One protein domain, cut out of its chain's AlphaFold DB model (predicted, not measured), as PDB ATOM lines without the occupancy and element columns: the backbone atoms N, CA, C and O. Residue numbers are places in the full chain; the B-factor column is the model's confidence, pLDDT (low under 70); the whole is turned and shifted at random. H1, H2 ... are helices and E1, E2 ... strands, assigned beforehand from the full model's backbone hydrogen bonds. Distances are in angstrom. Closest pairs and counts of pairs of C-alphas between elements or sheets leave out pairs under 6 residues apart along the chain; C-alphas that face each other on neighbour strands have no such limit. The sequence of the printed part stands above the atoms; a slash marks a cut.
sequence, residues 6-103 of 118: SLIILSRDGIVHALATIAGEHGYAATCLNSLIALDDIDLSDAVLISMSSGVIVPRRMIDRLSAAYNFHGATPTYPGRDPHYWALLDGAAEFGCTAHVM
ATOM      1  N   SER A   6     324.528 322.160 294.127       95.31
ATOM      2  CA  SER A   6     325.435 323.313 294.141       95.31
ATOM      3  C   SER A   6     326.887 322.857 294.000       95.31
ATOM      4  O   SER A   6     327.334 321.965 294.720       95.31
ATOM      5  N   LEU A   7     327.639 323.486 293.094       96.25
ATOM      6  CA  LEU A   7     329.086 323.318 292.983       96.25
ATOM      7  C   LEU A   7     329.773 324.650 293.276       96.25
ATOM      8  O   LEU A   7     329.521 325.648 292.609       96.25
ATOM      9  N   ILE A   8     330.680 324.660 294.241       95.94
ATOM     10  CA  ILE A   8     331.537 325.800 294.551       95.94
ATOM     11  C   ILE A   8     332.899 325.542 293.918       95.94
ATOM     12  O   ILE A   8     333.549 324.547 294.230       95.94
ATOM     13  N   ILE A   9     333.343 326.446 293.050       95.50
ATOM     14  CA  ILE A   9     334.661 326.398 292.417       95.50
ATOM     15  C   ILE A   9     335.529 327.476 293.063       95.50
ATOM     16  O   ILE A   9     335.320 328.668 292.837       95.50
ATOM     17  N   LEU A  10     336.500 327.059 293.871       94.56
ATOM     18  CA  LEU A  10     337.467 327.928 294.532       94.56
ATOM     19  C   LEU A  10     338.763 327.972 293.715       94.56
ATOM     20  O   LEU A  10     339.578 327.053 293.770       94.56
ATOM     21  N   SER A  11     338.961 329.031 292.936       91.69
ATOM     22  CA  SER A  11     340.133 329.150 292.067       91.69
ATOM     23  C   SER A  11     340.436 330.603 291.720       91.69
ATOM     24  O   SER A  11     339.570 331.476 291.796       91.69
ATOM     25  N   ARG A  12     341.685 330.864 291.330       82.50
ATOM     26  CA  ARG A  12     342.119 332.142 290.742       82.50
ATOM     27  C   ARG A  12     342.365 332.051 289.234       82.50
ATOM     28  O   ARG A  12     342.748 333.050 288.635       82.50
ATOM     29  N   ASP A  13     342.178 330.875 288.644       79.00
ATOM     30  CA  ASP A  13     342.584 330.565 287.275       79.00
ATOM     31  C   ASP A  13     341.454 330.822 286.254       79.00
ATOM     32  O   ASP A  13     340.267 330.802 286.582       79.00
ATOM     33  N   GLY A  14     341.810 331.038 284.988       72.56
ATOM     34  CA  GLY A  14     340.878 331.240 283.879       72.56
ATOM     35  C   GLY A  14     340.124 329.974 283.454       72.56
ATOM     36  O   GLY A  14     339.086 330.076 282.797       72.56
ATOM     37  N   ILE A  15     340.575 328.780 283.866       79.00
ATOM     38  CA  ILE A  15     339.905 327.503 283.539       79.00
ATOM     39  C   ILE A  15     338.523 327.348 284.201       79.00
ATOM     40  O   ILE A  15     337.723 326.495 283.817       79.00
ATOM     41  N   VAL A  16     338.216 328.210 285.170       85.31
ATOM     42  CA  VAL A  16     336.956 328.243 285.919       85.31
ATOM     43  C   VAL A  16     335.727 328.258 285.007       85.31
ATOM     44  O   VAL A  16     334.729 327.616 285.328       85.31
ATOM     45  N   HIS A  17     335.792 328.939 283.858       86.62
ATOM     46  CA  HIS A  17     334.655 329.000 282.938       86.62
ATOM     47  C   HIS A  17     334.349 327.642 282.295       86.62
ATOM     48  O   HIS A  17     333.194 327.227 282.268       86.62
ATOM     49  N   ALA A  18     335.376 326.920 281.840       89.88
ATOM     50  CA  ALA A  18     335.200 325.593 281.253       89.88
ATOM     51  C   ALA A  18     334.619 324.607 282.277       89.88
ATOM     52  O   ALA A  18     333.685 323.870 281.966       89.88
ATOM     53  N   LEU A  19     335.116 324.646 283.518       89.81
ATOM     54  CA  LEU A  19     334.605 323.794 284.588       89.81
ATOM     55  C   LEU A  19     333.151 324.126 284.947       89.81
ATOM     56  O   LEU A  19     332.355 323.213 285.145       89.81
ATOM     57  N   ALA A  20     332.784 325.408 284.994       92.31
ATOM     58  CA  ALA A  20     331.405 325.825 285.241       92.31
ATOM     59  C   ALA A  20     330.448 325.355 284.130       92.31
ATOM     60  O   ALA A  20     329.344 324.904 284.432       92.31
ATOM     61  N   THR A  21     330.879 325.403 282.866       93.50
ATOM     62  CA  THR A  21     330.105 324.882 281.728       93.50
ATOM     63  C   THR A  21     329.875 323.379 281.856       93.50
ATOM     64  O   THR A  21     328.727 322.939 281.848       93.50
ATOM     65  N   ILE A  22     330.944 322.604 282.072       93.81
ATOM     66  CA  ILE A  22     330.862 321.147 282.267       93.81
ATOM     67  C   ILE A  22     329.958 320.820 283.464       93.81
ATOM     68  O   ILE A  22     329.102 319.942 283.397       93.81
ATOM     69  N   ALA A  23     330.092 321.555 284.569       93.50
ATOM     70  CA  ALA A  23     329.242 321.380 285.742       93.50
ATOM     71  C   ALA A  23     327.751 321.572 285.405       93.50
ATOM     72  O   ALA A  23     326.923 320.756 285.818       93.50
ATOM     73  N   GLY A  24     327.418 322.591 284.609       93.75
ATOM     74  CA  GLY A  24     326.060 322.838 284.124       93.75
ATOM     75  C   GLY A  24     325.502 321.689 283.280       93.75
ATOM     76  O   GLY A  24     324.370 321.260 283.503       93.75
ATOM     77  N   GLU A  25     326.311 321.129 282.376       94.50
ATOM     78  CA  GLU A  25     325.954 319.948 281.569       94.50
ATOM     79  C   GLU A  25     325.648 318.715 282.435       94.50
ATOM     80  O   GLU A  25     324.819 317.880 282.075       94.50
ATOM     81  N   HIS A  26     326.261 318.636 283.619       93.00
ATOM     82  CA  HIS A  26     326.055 317.571 284.600       93.00
ATOM     83  C   HIS A  26     325.037 317.912 285.704       93.00
ATOM     84  O   HIS A  26     324.930 317.177 286.688       93.00
ATOM     85  N   GLY A  27     324.260 318.989 285.552       93.31
ATOM     86  CA  GLY A  27     323.177 319.336 286.479       93.31
ATOM     87  C   GLY A  27     323.633 319.994 287.784       93.31
ATOM     88  O   GLY A  27     322.920 319.921 288.790       93.31
ATOM     89  N   TYR A  28     324.804 320.635 287.778       94.56
ATOM     90  CA  TYR A  28     325.282 321.467 288.878       94.56
ATOM     91  C   TYR A  28     325.089 322.957 288.582       94.56
ATOM     92  O   TYR A  28     325.391 323.441 287.493       94.56
ATOM     93  N   ALA A  29     324.654 323.709 289.590       94.75
ATOM     94  CA  ALA A  29     324.739 325.162 289.601       94.75
ATOM     95  C   ALA A  29     326.118 325.569 290.140       94.75
ATOM     96  O   ALA A  29     326.382 325.453 291.339       94.75
ATOM     97  N   ALA A  30     327.009 326.010 289.250       94.88
ATOM     98  CA  ALA A  30     328.370 326.392 289.609       94.88
ATOM     99  C   ALA A  30     328.449 327.847 290.101       94.88
ATOM    100  O   ALA A  30     327.973 328.768 289.439       94.88
ATOM    101  N   THR A  31     329.097 328.057 291.247       94.56
ATOM    102  CA  THR A  31     329.458 329.373 291.787       94.56
ATOM    103  C   THR A  31     330.969 329.460 291.926       94.56
ATOM    104  O   THR A  31     331.591 328.630 292.587       94.56
ATOM    105  N   CYS A  32     331.564 330.480 291.315       93.19
ATOM    106  CA  CYS A  32     333.010 330.635 291.246       93.19
ATOM    107  C   CYS A  32     333.480 331.711 292.222       93.19
ATOM    108  O   CYS A  32     333.014 332.847 292.163       93.19
ATOM    109  N   LEU A  33     334.410 331.358 293.106       93.50
ATOM    110  CA  LEU A  33     334.897 332.219 294.177       93.50
ATOM    111  C   LEU A  33     336.427 332.207 294.232       93.50
ATOM    112  O   LEU A  33     337.075 331.210 293.928       93.50
ATOM    113  N   ASN A  34     337.007 333.314 294.690       91.62
ATOM    114  CA  ASN A  34     338.443 333.435 294.977       91.62
ATOM    115  C   ASN A  34     338.743 333.540 296.487       91.62
ATOM    116  O   ASN A  34     339.903 333.651 296.890       91.62
ATOM    117  N   SER A  35     337.694 333.540 297.314       91.50
ATOM    118  CA  SER A  35     337.734 333.631 298.771       91.50
ATOM    119  C   SER A  35     336.489 332.972 299.371       91.50
ATOM    120  O   SER A  35     335.522 332.689 298.667       91.50
ATOM    121  N   LEU A  36     336.514 332.731 300.681       91.44
ATOM    122  CA  LEU A  36     335.448 332.022 301.398       91.44
ATOM    123  C   LEU A  36     334.429 332.954 302.068       91.44
ATOM    124  O   LEU A  36     333.454 332.469 302.627       91.44
ATOM    125  N   ILE A  37     334.632 334.275 301.995       90.69
ATOM    126  CA  ILE A  37     333.837 335.277 302.732       90.69
ATOM    127  C   ILE A  37     332.344 335.157 302.402       90.69
ATOM    128  O   ILE A  37     331.500 335.249 303.283       90.69
ATOM    129  N   ALA A  38     332.014 334.891 301.137       89.88
ATOM    130  CA  ALA A  38     330.631 334.766 300.689       89.88
ATOM    131  C   ALA A  38     329.900 333.531 301.251       89.88
ATOM    132  O   ALA A  38     328.697 333.422 301.062       89.88
ATOM    133  N   LEU A  39     330.600 332.592 301.897       90.62
ATOM    134  CA  LEU A  39     330.051 331.294 302.296       90.62
ATOM    135  C   LEU A  39     329.758 331.173 303.797       90.62
ATOM    136  O   LEU A  39     329.194 330.160 304.210       90.62
ATOM    137  N   ASP A  40     330.151 332.147 304.624       88.00
ATOM    138  CA  ASP A  40     330.071 331.995 306.083       88.00
ATOM    139  C   ASP A  40     328.625 331.739 306.559       88.00
ATOM    140  O   ASP A  40     328.421 330.807 307.344       88.00
ATOM    141  N   ASP A  41     327.631 332.417 305.974       88.38
ATOM    142  CA  ASP A  41     326.211 332.350 306.369       88.38
ATOM    143  C   ASP A  41     325.302 331.587 305.380       88.38
ATOM    144  O   ASP A  41     324.078 331.708 305.426       88.38
ATOM    145  N   ILE A  42     325.880 330.800 304.468       90.50
ATOM    146  CA  ILE A  42     325.121 330.027 303.470       90.50
ATOM    147  C   ILE A  42     324.951 328.574 303.930       90.50
ATOM    148  O   ILE A  42     325.870 327.986 304.499       90.50
ATOM    149  N   ASP A  43     323.798 327.958 303.669       91.69
ATOM    150  CA  ASP A  43     323.663 326.509 303.837       91.69
ATOM    151  C   ASP A  43     324.464 325.764 302.756       91.69
ATOM    152  O   ASP A  43     324.277 325.975 301.557       91.69
ATOM    153  N   LEU A  44     325.393 324.916 303.194       93.69
ATOM    154  CA  LEU A  44     326.343 324.211 302.335       93.69
ATOM    155  C   LEU A  44     326.103 322.697 302.309       93.69
ATOM    156  O   LEU A  44     326.870 321.996 301.649       93.69
ATOM    157  N   SER A  45     325.063 322.193 302.987       93.06
ATOM    158  CA  SER A  45     324.876 320.753 303.218       93.06
ATOM    159  C   SER A  45     324.844 319.926 301.931       93.06
ATOM    160  O   SER A  45     325.360 318.812 301.905       93.06
ATOM    161  N   ASP A  46     324.297 320.494 300.854       92.31
ATOM    162  CA  ASP A  46     324.188 319.865 299.531       92.31
ATOM    163  C   ASP A  46     325.235 320.375 298.525       92.31
ATOM    164  O   ASP A  46     325.216 320.005 297.346       92.31
ATOM    165  N   ALA A  47     326.146 321.248 298.963       95.62
ATOM    166  CA  ALA A  47     327.176 321.820 298.113       95.62
ATOM    167  C   ALA A  47     328.416 320.921 298.065       95.62
ATOM    168  O   ALA A  47     328.855 320.360 299.074       95.62
ATOM    169  N   VAL A  48     328.997 320.798 296.874       96.12
ATOM    170  CA  VAL A  48     330.331 320.230 296.657       96.12
ATOM    171  C   VAL A  48     331.302 321.384 296.452       96.12
ATOM    172  O   VAL A  48     330.994 322.315 295.712       96.12
ATOM    173  N   LEU A  49     332.481 321.326 297.066       96.19
ATOM    174  CA  LEU A  49     333.563 322.274 296.802       96.19
ATOM    175  C   LEU A  49     334.665 321.613 295.973       96.19
ATOM    176  O   LEU A  49     335.151 320.539 296.317       96.19
ATOM    177  N   ILE A  50     335.093 322.289 294.911       95.31
ATOM    178  CA  ILE A  50     336.306 321.981 294.153       95.31
ATOM    179  C   ILE A  50     337.258 323.168 294.281       95.31
ATOM    180  O   ILE A  50     336.900 324.291 293.934       95.31
ATOM    181  N   SER A  51     338.477 322.924 294.752       93.75
ATOM    182  CA  SER A  51     339.577 323.890 294.712       93.75
ATOM    183  C   SER A  51     340.568 323.522 293.625       93.75
ATOM    184  O   SER A  51     340.910 322.349 293.488       93.75
ATOM    185  N   MET A  52     341.053 324.519 292.889       90.56
ATOM    186  CA  MET A  52     342.167 324.364 291.951       90.56
ATOM    187  C   MET A  52     342.987 325.650 291.919       90.56
ATOM    188  O   MET A  52     342.404 326.731 291.815       90.56
ATOM    189  N   SER A  53     344.320 325.563 291.955       87.69
ATOM    190  CA  SER A  53     345.208 326.741 291.862       87.69
ATOM    191  C   SER A  53     344.787 327.870 292.823       87.69
ATOM    192  O   SER A  53     344.633 329.043 292.466       87.69
ATOM    193  N   SER A  54     344.489 327.489 294.066       88.00
ATOM    194  CA  SER A  54     343.996 328.391 295.101       88.00
ATOM    195  C   SER A  54     345.010 328.496 296.231       88.00
ATOM    196  O   SER A  54     345.431 327.494 296.798       88.00
ATOM    197  N   GLY A  55     345.359 329.726 296.608       86.69
ATOM    198  CA  GLY A  55     346.125 330.003 297.828       86.69
ATOM    199  C   GLY A  55     345.269 330.031 299.099       86.69
ATOM    200  O   GLY A  55     345.731 330.500 300.136       86.69
ATOM    201  N   VAL A  56     343.998 329.628 299.017       90.06
ATOM    202  CA  VAL A  56     343.052 329.694 300.132       90.06
ATOM    203  C   VAL A  56     343.018 328.359 300.863       90.06
ATOM    204  O   VAL A  56     342.587 327.348 300.318       90.06
ATOM    205  N   ILE A  57     343.405 328.386 302.134       89.06
ATOM    206  CA  ILE A  57     343.227 327.260 303.049       89.06
ATOM    207  C   ILE A  57     341.754 327.199 303.460       89.06
ATOM    208  O   ILE A  57     341.243 328.148 304.056       89.06
ATOM    209  N   VAL A  58     341.082 326.081 303.173       91.38
ATOM    210  CA  VAL A  58     339.685 325.863 303.574       91.38
ATOM    211  C   VAL A  58     339.636 325.379 305.031       91.38
ATOM    212  O   VAL A  58     340.161 324.306 305.339       91.38
ATOM    213  N   PRO A  59     339.019 326.131 305.961       90.50
ATOM    214  CA  PRO A  59     338.946 325.729 307.362       90.50
ATOM    215  C   PRO A  59     338.122 324.453 307.565       90.50
ATOM    216  O   PRO A  59     337.086 324.269 306.924       90.50
ATOM    217  N   ARG A  60     338.497 323.637 308.562       90.00
ATOM    218  CA  ARG A  60     337.749 322.434 308.983       90.00
ATOM    219  C   ARG A  60     336.246 322.694 309.130       90.00
ATOM    220  O   ARG A  60     335.443 321.963 308.564       90.00
ATOM    221  N   ARG A  61     335.893 323.786 309.821       90.12
ATOM    222  CA  ARG A  61     334.501 324.214 310.059       90.12
ATOM    223  C   ARG A  61     333.672 324.388 308.783       90.12
ATOM    224  O   ARG A  61     332.454 324.362 308.859       90.12
ATOM    225  N   MET A  62     334.312 324.640 307.639       92.31
ATOM    226  CA  MET A  62     333.639 324.753 306.345       92.31
ATOM    227  C   MET A  62     333.571 323.408 305.630       92.31
ATOM    228  O   MET A  62     332.526 323.086 305.083       92.31
ATOM    229  N   ILE A  63     334.645 322.610 305.682       92.69
ATOM    230  CA  ILE A  63     334.661 321.248 305.126       92.69
ATOM    231  C   ILE A  63     333.538 320.406 305.741       92.69
ATOM    232  O   ILE A  63     332.800 319.758 305.011       92.69
ATOM    233  N   ASP A  64     333.350 320.488 307.060       92.44
ATOM    234  CA  ASP A  64     332.312 319.730 307.777       92.44
ATOM    235  C   ASP A  64     330.870 320.136 307.412       92.44
ATOM    236  O   ASP A  64     329.931 319.423 307.755       92.44
ATOM    237  N   ARG A  65     330.679 321.283 306.746       94.00
ATOM    238  CA  ARG A  65     329.364 321.765 306.292       94.00
ATOM    239  C   ARG A  65     329.039 321.344 304.861       94.00
ATOM    240  O   ARG A  65     327.908 321.547 304.442       94.00
ATOM    241  N   LEU A  66     330.017 320.837 304.113       94.81
ATOM    242  CA  LEU A  66     329.884 320.480 302.703       94.81
ATOM    243  C   LEU A  66     329.522 319.002 302.551       94.81
ATOM    244  O   LEU A  66     329.952 318.163 303.339       94.81
ATOM    245  N   SER A  67     328.818 318.666 301.471       95.44
ATOM    246  CA  SER A  67     328.595 317.262 301.095       95.44
ATOM    247  C   SER A  67     329.899 316.560 300.692       95.44
ATOM    248  O   SER A  67     330.082 315.372 300.954       95.44
ATOM    249  N   ALA A  68     330.813 317.300 300.053       94.75
ATOM    250  CA  ALA A  68     332.163 316.865 299.716       94.75
ATOM    251  C   ALA A  68     333.065 318.069 299.402       94.75
ATOM    252  O   ALA A  68     332.599 319.107 298.926       94.75
ATOM    253  N   ALA A  69     334.369 317.905 299.608       95.50
ATOM    254  CA  ALA A  69     335.374 318.901 299.260       95.50
ATOM    255  C   ALA A  69     336.590 318.222 298.618       95.50
ATOM    256  O   ALA A  69     337.189 317.328 299.216       95.50
ATOM    257  N   TYR A  70     336.956 318.655 297.414       94.69
ATOM    258  CA  TYR A  70     338.067 318.115 296.632       94.69
ATOM    259  C   TYR A  70     339.049 319.216 296.243       94.69
ATOM    260  O   TYR A  70     338.648 320.339 295.939       94.69
ATOM    261  N   ASN A  71     340.333 318.881 296.201       92.62
ATOM    262  CA  ASN A  71     341.375 319.725 295.633       92.62
ATOM    263  C   ASN A  71     341.965 319.040 294.395       92.62
ATOM    264  O   ASN A  71     342.264 317.845 294.436       92.62
ATOM    265  N   PHE A  72     342.122 319.794 293.311       92.00
ATOM    266  CA  PHE A  72     342.875 319.378 292.133       92.00
ATOM    267  C   PHE A  72     344.210 320.106 292.153       92.00
ATOM    268  O   PHE A  72     344.285 321.327 291.980       92.00
ATOM    269  N   HIS A  73     345.259 319.327 292.359       91.19
ATOM    270  CA  HIS A  73     346.633 319.776 292.363       91.19
ATOM    271  C   HIS A  73     347.279 319.503 291.009       91.19
ATOM    272  O   HIS A  73     347.189 318.395 290.473       91.19
ATOM    273  N   GLY A  74     347.947 320.508 290.450       91.06
ATOM    274  CA  GLY A  74     348.615 320.436 289.146       91.06
ATOM    275  C   GLY A  74     349.949 319.689 289.183       91.06
ATOM    276  O   GLY A  74     350.902 320.144 288.558       91.06
ATOM    277  N   ALA A  75     350.037 318.616 289.971       91.81
ATOM    278  CA  ALA A  75     351.210 317.760 290.079       91.81
ATOM    279  C   ALA A  75     350.861 316.355 290.574       91.81
ATOM    280  O   ALA A  75     349.771 316.106 291.103       91.81
ATOM    281  N   THR A  76     351.815 315.436 290.441       90.62
ATOM    282  CA  THR A  76     351.795 314.150 291.147       90.62
ATOM    283  C   THR A  76     351.954 314.361 292.663       90.62
ATOM    284  O   THR A  76     352.488 315.391 293.083       90.62
ATOM    285  N   PRO A  77     351.573 313.384 293.512       89.25
ATOM    286  CA  PRO A  77     351.681 313.520 294.972       89.25
ATOM    287  C   PRO A  77     353.110 313.746 295.497       89.25
ATOM    288  O   PRO A  77     353.294 314.168 296.632       89.25
ATOM    289  N   THR A  78     354.130 313.462 294.681       89.31
ATOM    290  CA  THR A  78     355.545 313.680 295.014       89.31
ATOM    291  C   THR A  78     355.962 315.150 294.991       89.31
ATOM    292  O   THR A  78     357.001 315.475 295.552       89.31
ATOM    293  N   TYR A  79     355.167 316.037 294.384       91.00
ATOM    294  CA  TYR A  79     355.438 317.476 294.318       91.00
ATOM    295  C   TYR A  79     354.295 318.266 294.968       91.00
ATOM    296  O   TYR A  79     353.488 318.871 294.260       91.00
ATOM    297  N   PRO A  80     354.163 318.238 296.306       89.44
ATOM    298  CA  PRO A  80     353.097 318.945 297.004       89.44
ATOM    299  C   PRO A  80     353.330 320.462 297.038       89.44
ATOM    300  O   PRO A  80     354.454 320.941 296.894       89.44
ATOM    301  N   GLY A  81     352.280 321.232 297.323       87.00
ATOM    302  CA  GLY A  81     352.418 322.643 297.663       87.00
ATOM    303  C   GLY A  81     352.510 323.565 296.447       87.00
ATOM    304  O   GLY A  81     351.736 323.453 295.501       87.00
ATOM    305  N   ARG A  82     353.394 324.565 296.504       87.50
ATOM    306  CA  ARG A  82     353.442 325.650 295.508       87.50
ATOM    307  C   ARG A  82     354.475 325.387 294.424       87.50
ATOM    308  O   ARG A  82     355.520 324.801 294.682       87.50
ATOM    309  N   ASP A  83     354.159 325.874 293.227       90.19
ATOM    310  CA  ASP A  83     355.010 325.801 292.039       90.19
ATOM    311  C   ASP A  83     355.570 324.390 291.771       90.19
ATOM    312  O   ASP A  83     356.760 324.217 291.513       90.19
ATOM    313  N   PRO A  84     354.730 323.340 291.803       91.12
ATOM    314  CA  PRO A  84     355.220 321.962 291.777       91.12
ATOM    315  C   PRO A  84     355.891 321.579 290.448       91.12
ATOM    316  O   PRO A  84     356.766 320.720 290.409       91.12
ATOM    317  N   HIS A  85     355.516 322.252 289.356       92.06
ATOM    318  CA  HIS A  85     356.138 322.095 288.044       92.06
ATOM    319  C   HIS A  85     357.591 322.589 288.038       92.06
ATOM    320  O   HIS A  85     358.431 322.007 287.359       92.06
ATOM    321  N   TYR A  86     357.902 323.639 288.806       94.50
ATOM    322  CA  TYR A  86     359.262 324.152 288.936       94.50
ATOM    323  C   TYR A  86     360.167 323.117 289.611       94.50
ATOM    324  O   TYR A  86     361.240 322.809 289.096       94.50
ATOM    325  N   TRP A  87     359.698 322.514 290.707       93.81
ATOM    326  CA  TRP A  87     360.436 321.468 291.420       93.81
ATOM    327  C   TRP A  87     360.634 320.208 290.578       93.81
ATOM    328  O   TRP A  87     361.747 319.700 290.503       93.81
ATOM    329  N   ALA A  88     359.607 319.762 289.853       95.00
ATOM    330  CA  ALA A  88     359.739 318.613 288.959       95.00
ATOM    331  C   ALA A  88     360.766 318.830 287.839       95.00
ATOM    332  O   ALA A  88     361.484 317.901 287.468       95.00
ATOM    333  N   LEU A  89     360.870 320.057 287.315       95.75
ATOM    334  CA  LEU A  89     361.899 320.407 286.336       95.75
ATOM    335  C   LEU A  89     363.301 320.389 286.950       95.75
ATOM    336  O   LEU A  89     364.226 319.892 286.310       95.75
ATOM    337  N   LEU A  90     363.461 320.911 288.172       96.00
ATOM    338  CA  LEU A  90     364.743 320.879 288.882       96.00
ATOM    339  C   LEU A  90     365.207 319.448 289.170       96.00
ATOM    340  O   LEU A  90     366.384 319.146 288.987       96.00
ATOM    341  N   ASP A  91     364.282 318.571 289.548       96.06
ATOM    342  CA  ASP A  91     364.563 317.163 289.829       96.06
ATOM    343  C   ASP A  91     364.774 316.326 288.554       96.06
ATOM    344  O   ASP A  91     365.129 315.149 288.628       96.06
ATOM    345  N   GLY A  92     364.573 316.915 287.367       96.50
ATOM    346  CA  GLY A  92     364.693 316.213 286.091       96.50
ATOM    347  C   GLY A  92     363.655 315.100 285.935       96.50
ATOM    348  O   GLY A  92     363.960 314.045 285.376       96.50
ATOM    349  N   ALA A  93     362.442 315.309 286.458       95.88
ATOM    350  CA  ALA A  93     361.384 314.311 286.450       95.88
ATOM    351  C   ALA A  93     361.050 313.859 285.019       95.88
ATOM    352  O   ALA A  93     360.694 314.666 284.161       95.88
ATOM    353  N   ALA A  94     361.128 312.549 284.771       95.25
ATOM    354  CA  ALA A  94     360.755 311.964 283.481       95.25
ATOM    355  C   ALA A  94     359.231 311.958 283.252       95.25
ATOM    356  O   ALA A  94     358.777 311.888 282.111       95.25
ATOM    357  N   GLU A  95     358.451 312.037 284.333       92.81
ATOM    358  CA  GLU A  95     356.991 311.999 284.323       92.81
ATOM    359  C   GLU A  95     356.417 313.088 285.236       92.81
ATOM    360  O   GLU A  95     356.966 313.397 286.297       92.81
ATOM    361  N   PHE A  96     355.291 313.665 284.815       92.12
ATOM    362  CA  PHE A  96     354.550 314.688 285.549       92.12
ATOM    363  C   PHE A  96     353.046 314.526 285.287       92.12
ATOM    364  O   PHE A  96     352.643 313.797 284.380       92.12
ATOM    365  N   GLY A  97     352.193 315.181 286.075       91.69
ATOM    366  CA  GLY A  97     350.748 314.985 285.961       91.69
ATOM    367  C   GLY A  97     349.936 315.866 286.897       91.69
ATOM    368  O   GLY A  97     350.367 316.951 287.266       91.69
ATOM    369  N   CYS A  98     348.752 315.396 287.279       93.06
ATOM    370  CA  CYS A  98     347.869 316.064 288.227       93.06
ATOM    371  C   CYS A  98     347.234 315.054 289.186       93.06
ATOM    372  O   CYS A  98     347.128 313.865 288.880       93.06
ATOM    373  N   THR A  99     346.796 315.541 290.343       92.88
ATOM    374  CA  THR A  99     346.163 314.734 291.386       92.88
ATOM    375  C   THR A  99     344.863 315.394 291.814       92.88
ATOM    376  O   THR A  99     344.849 316.578 292.133       92.88
ATOM    377  N   ALA A 100     343.777 314.626 291.881       93.31
ATOM    378  CA  ALA A 100     342.562 315.029 292.580       93.31
ATOM    379  C   ALA A 100     342.475 314.261 293.900       93.31
ATOM    380  O   ALA A 100     342.637 313.040 293.918       93.31
ATOM    381  N   HIS A 101     342.216 314.953 295.006       92.31
ATOM    382  CA  HIS A 101     342.086 314.315 296.313       92.31
ATOM    383  C   HIS A 101     341.021 314.991 297.173       92.31
ATOM    384  O   HIS A 101     340.666 316.152 296.971       92.31
ATOM    385  N   VAL A 102     340.509 314.252 298.157       93.44
ATOM    386  CA  VAL A 102     339.607 314.799 299.176       93.44
ATOM    387  C   VAL A 102     340.381 315.803 300.031       93.44
ATOM    388  O   VAL A 102     341.529 315.555 300.413       93.44
ATOM    389  N   MET A 103     339.763 316.943 300.334       91.69
ATOM    390  CA  MET A 103     340.318 317.896 301.284       91.69
ATOM    391  C   MET A 103     340.259 317.319 302.690       91.69
ATOM    392  O   MET A 103     339.198 316.923 303.173       91.69
TER     393      MET A 103
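Overview. This is residues 6 to 103 of the 118 residues of an uncharacterized protein of Sneathiellales bacterium (UniProt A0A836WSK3). A strongly twisted wall of five strands has H1 over one face, at the E2 and E1 end, while H3 with its links to E4 and E5 forms an arm reaching away from the sheet and making much of the length. The short H2 only grazes the sheet, and a loop, residues 34 to 46, joins E2 to E3. The printed part has 98 residues with three named helices and five named strands, in the order E1 H1 E2 E3 H2 E4 H3 E5; the mixed sheet runs E2 E1 E3 E4 E5, with its first four strands parallel and E5 antiparallel to E4. The class is mixed, helices and strands. The whole is only just compact, close to loose, with a radius of gyration of the C-alphas of 14.6 A, and only just elongated, spanning 46 by 30 by 19 A.

Along the chain. In the sheet, E2 is residues 28 to 33, 15.4 A long; E1, residues 6 to 11, 16.0 A, begins with C-alpha 6 at (325.435, 323.313, 294.141). E3 is residues 47 to 52, 16.4 A; E4 is residues 68 to 73, 16.5 A; E5, residues 99 to 102, ends with C-alpha 102 at (339.607, 314.799, 299.176). H1 is residues 16 to 25, 14.4 A, and H2 is residues 60 to 63. H3, residues 84 to 90, begins with C-alpha 84 at (355.220, 321.962, 291.777).

Arrangement. E2 and E5 are the edge strands. E2 and E1 are parallel at 30 degrees, with N 9 and O 31 at 2.8 A. E1 and E3 are parallel at 19 degrees, with N 8 and O 48 at 2.8 A. E3 and E4 are parallel at 11 degrees, with N 51 and O 70 at 2.8 A. E4 and E5 are antiparallel at 156 degrees, with N 73 and O 99 at 2.8 A. H1 is on the sheet at a height of 8.5 A, over E2 and E1, and runs along the strands, at 13 degrees to E1 on the local plane; the closest C-alphas of H1 and E2, those of Ala 20 and Ala 30, are 5.3 A apart. This gives two layers, a helix on one face of a sheet. E1, H1, E2 and E3, H2, E4 are strand-helix-strand units, two parallel neighbour strands with a helix between, each with a right-handed crossover. H2 only grazes the sheet, with residues 62 to 63. H3 is not on the sheet and is apart from H1 and H2. In H1 and H3 every O i to N i+4 pair is within hydrogen-bond range; H2 is too short for one.

Size, cuts and confidence. The C-alphas farthest apart, those of Asp 41 and Gly 92, are 46.4 A apart. The printed part has no cut. The link from E2 to E3 is long, 13 residues. The mean pLDDT of the printed part is 91.8, and no printed residue is under 70.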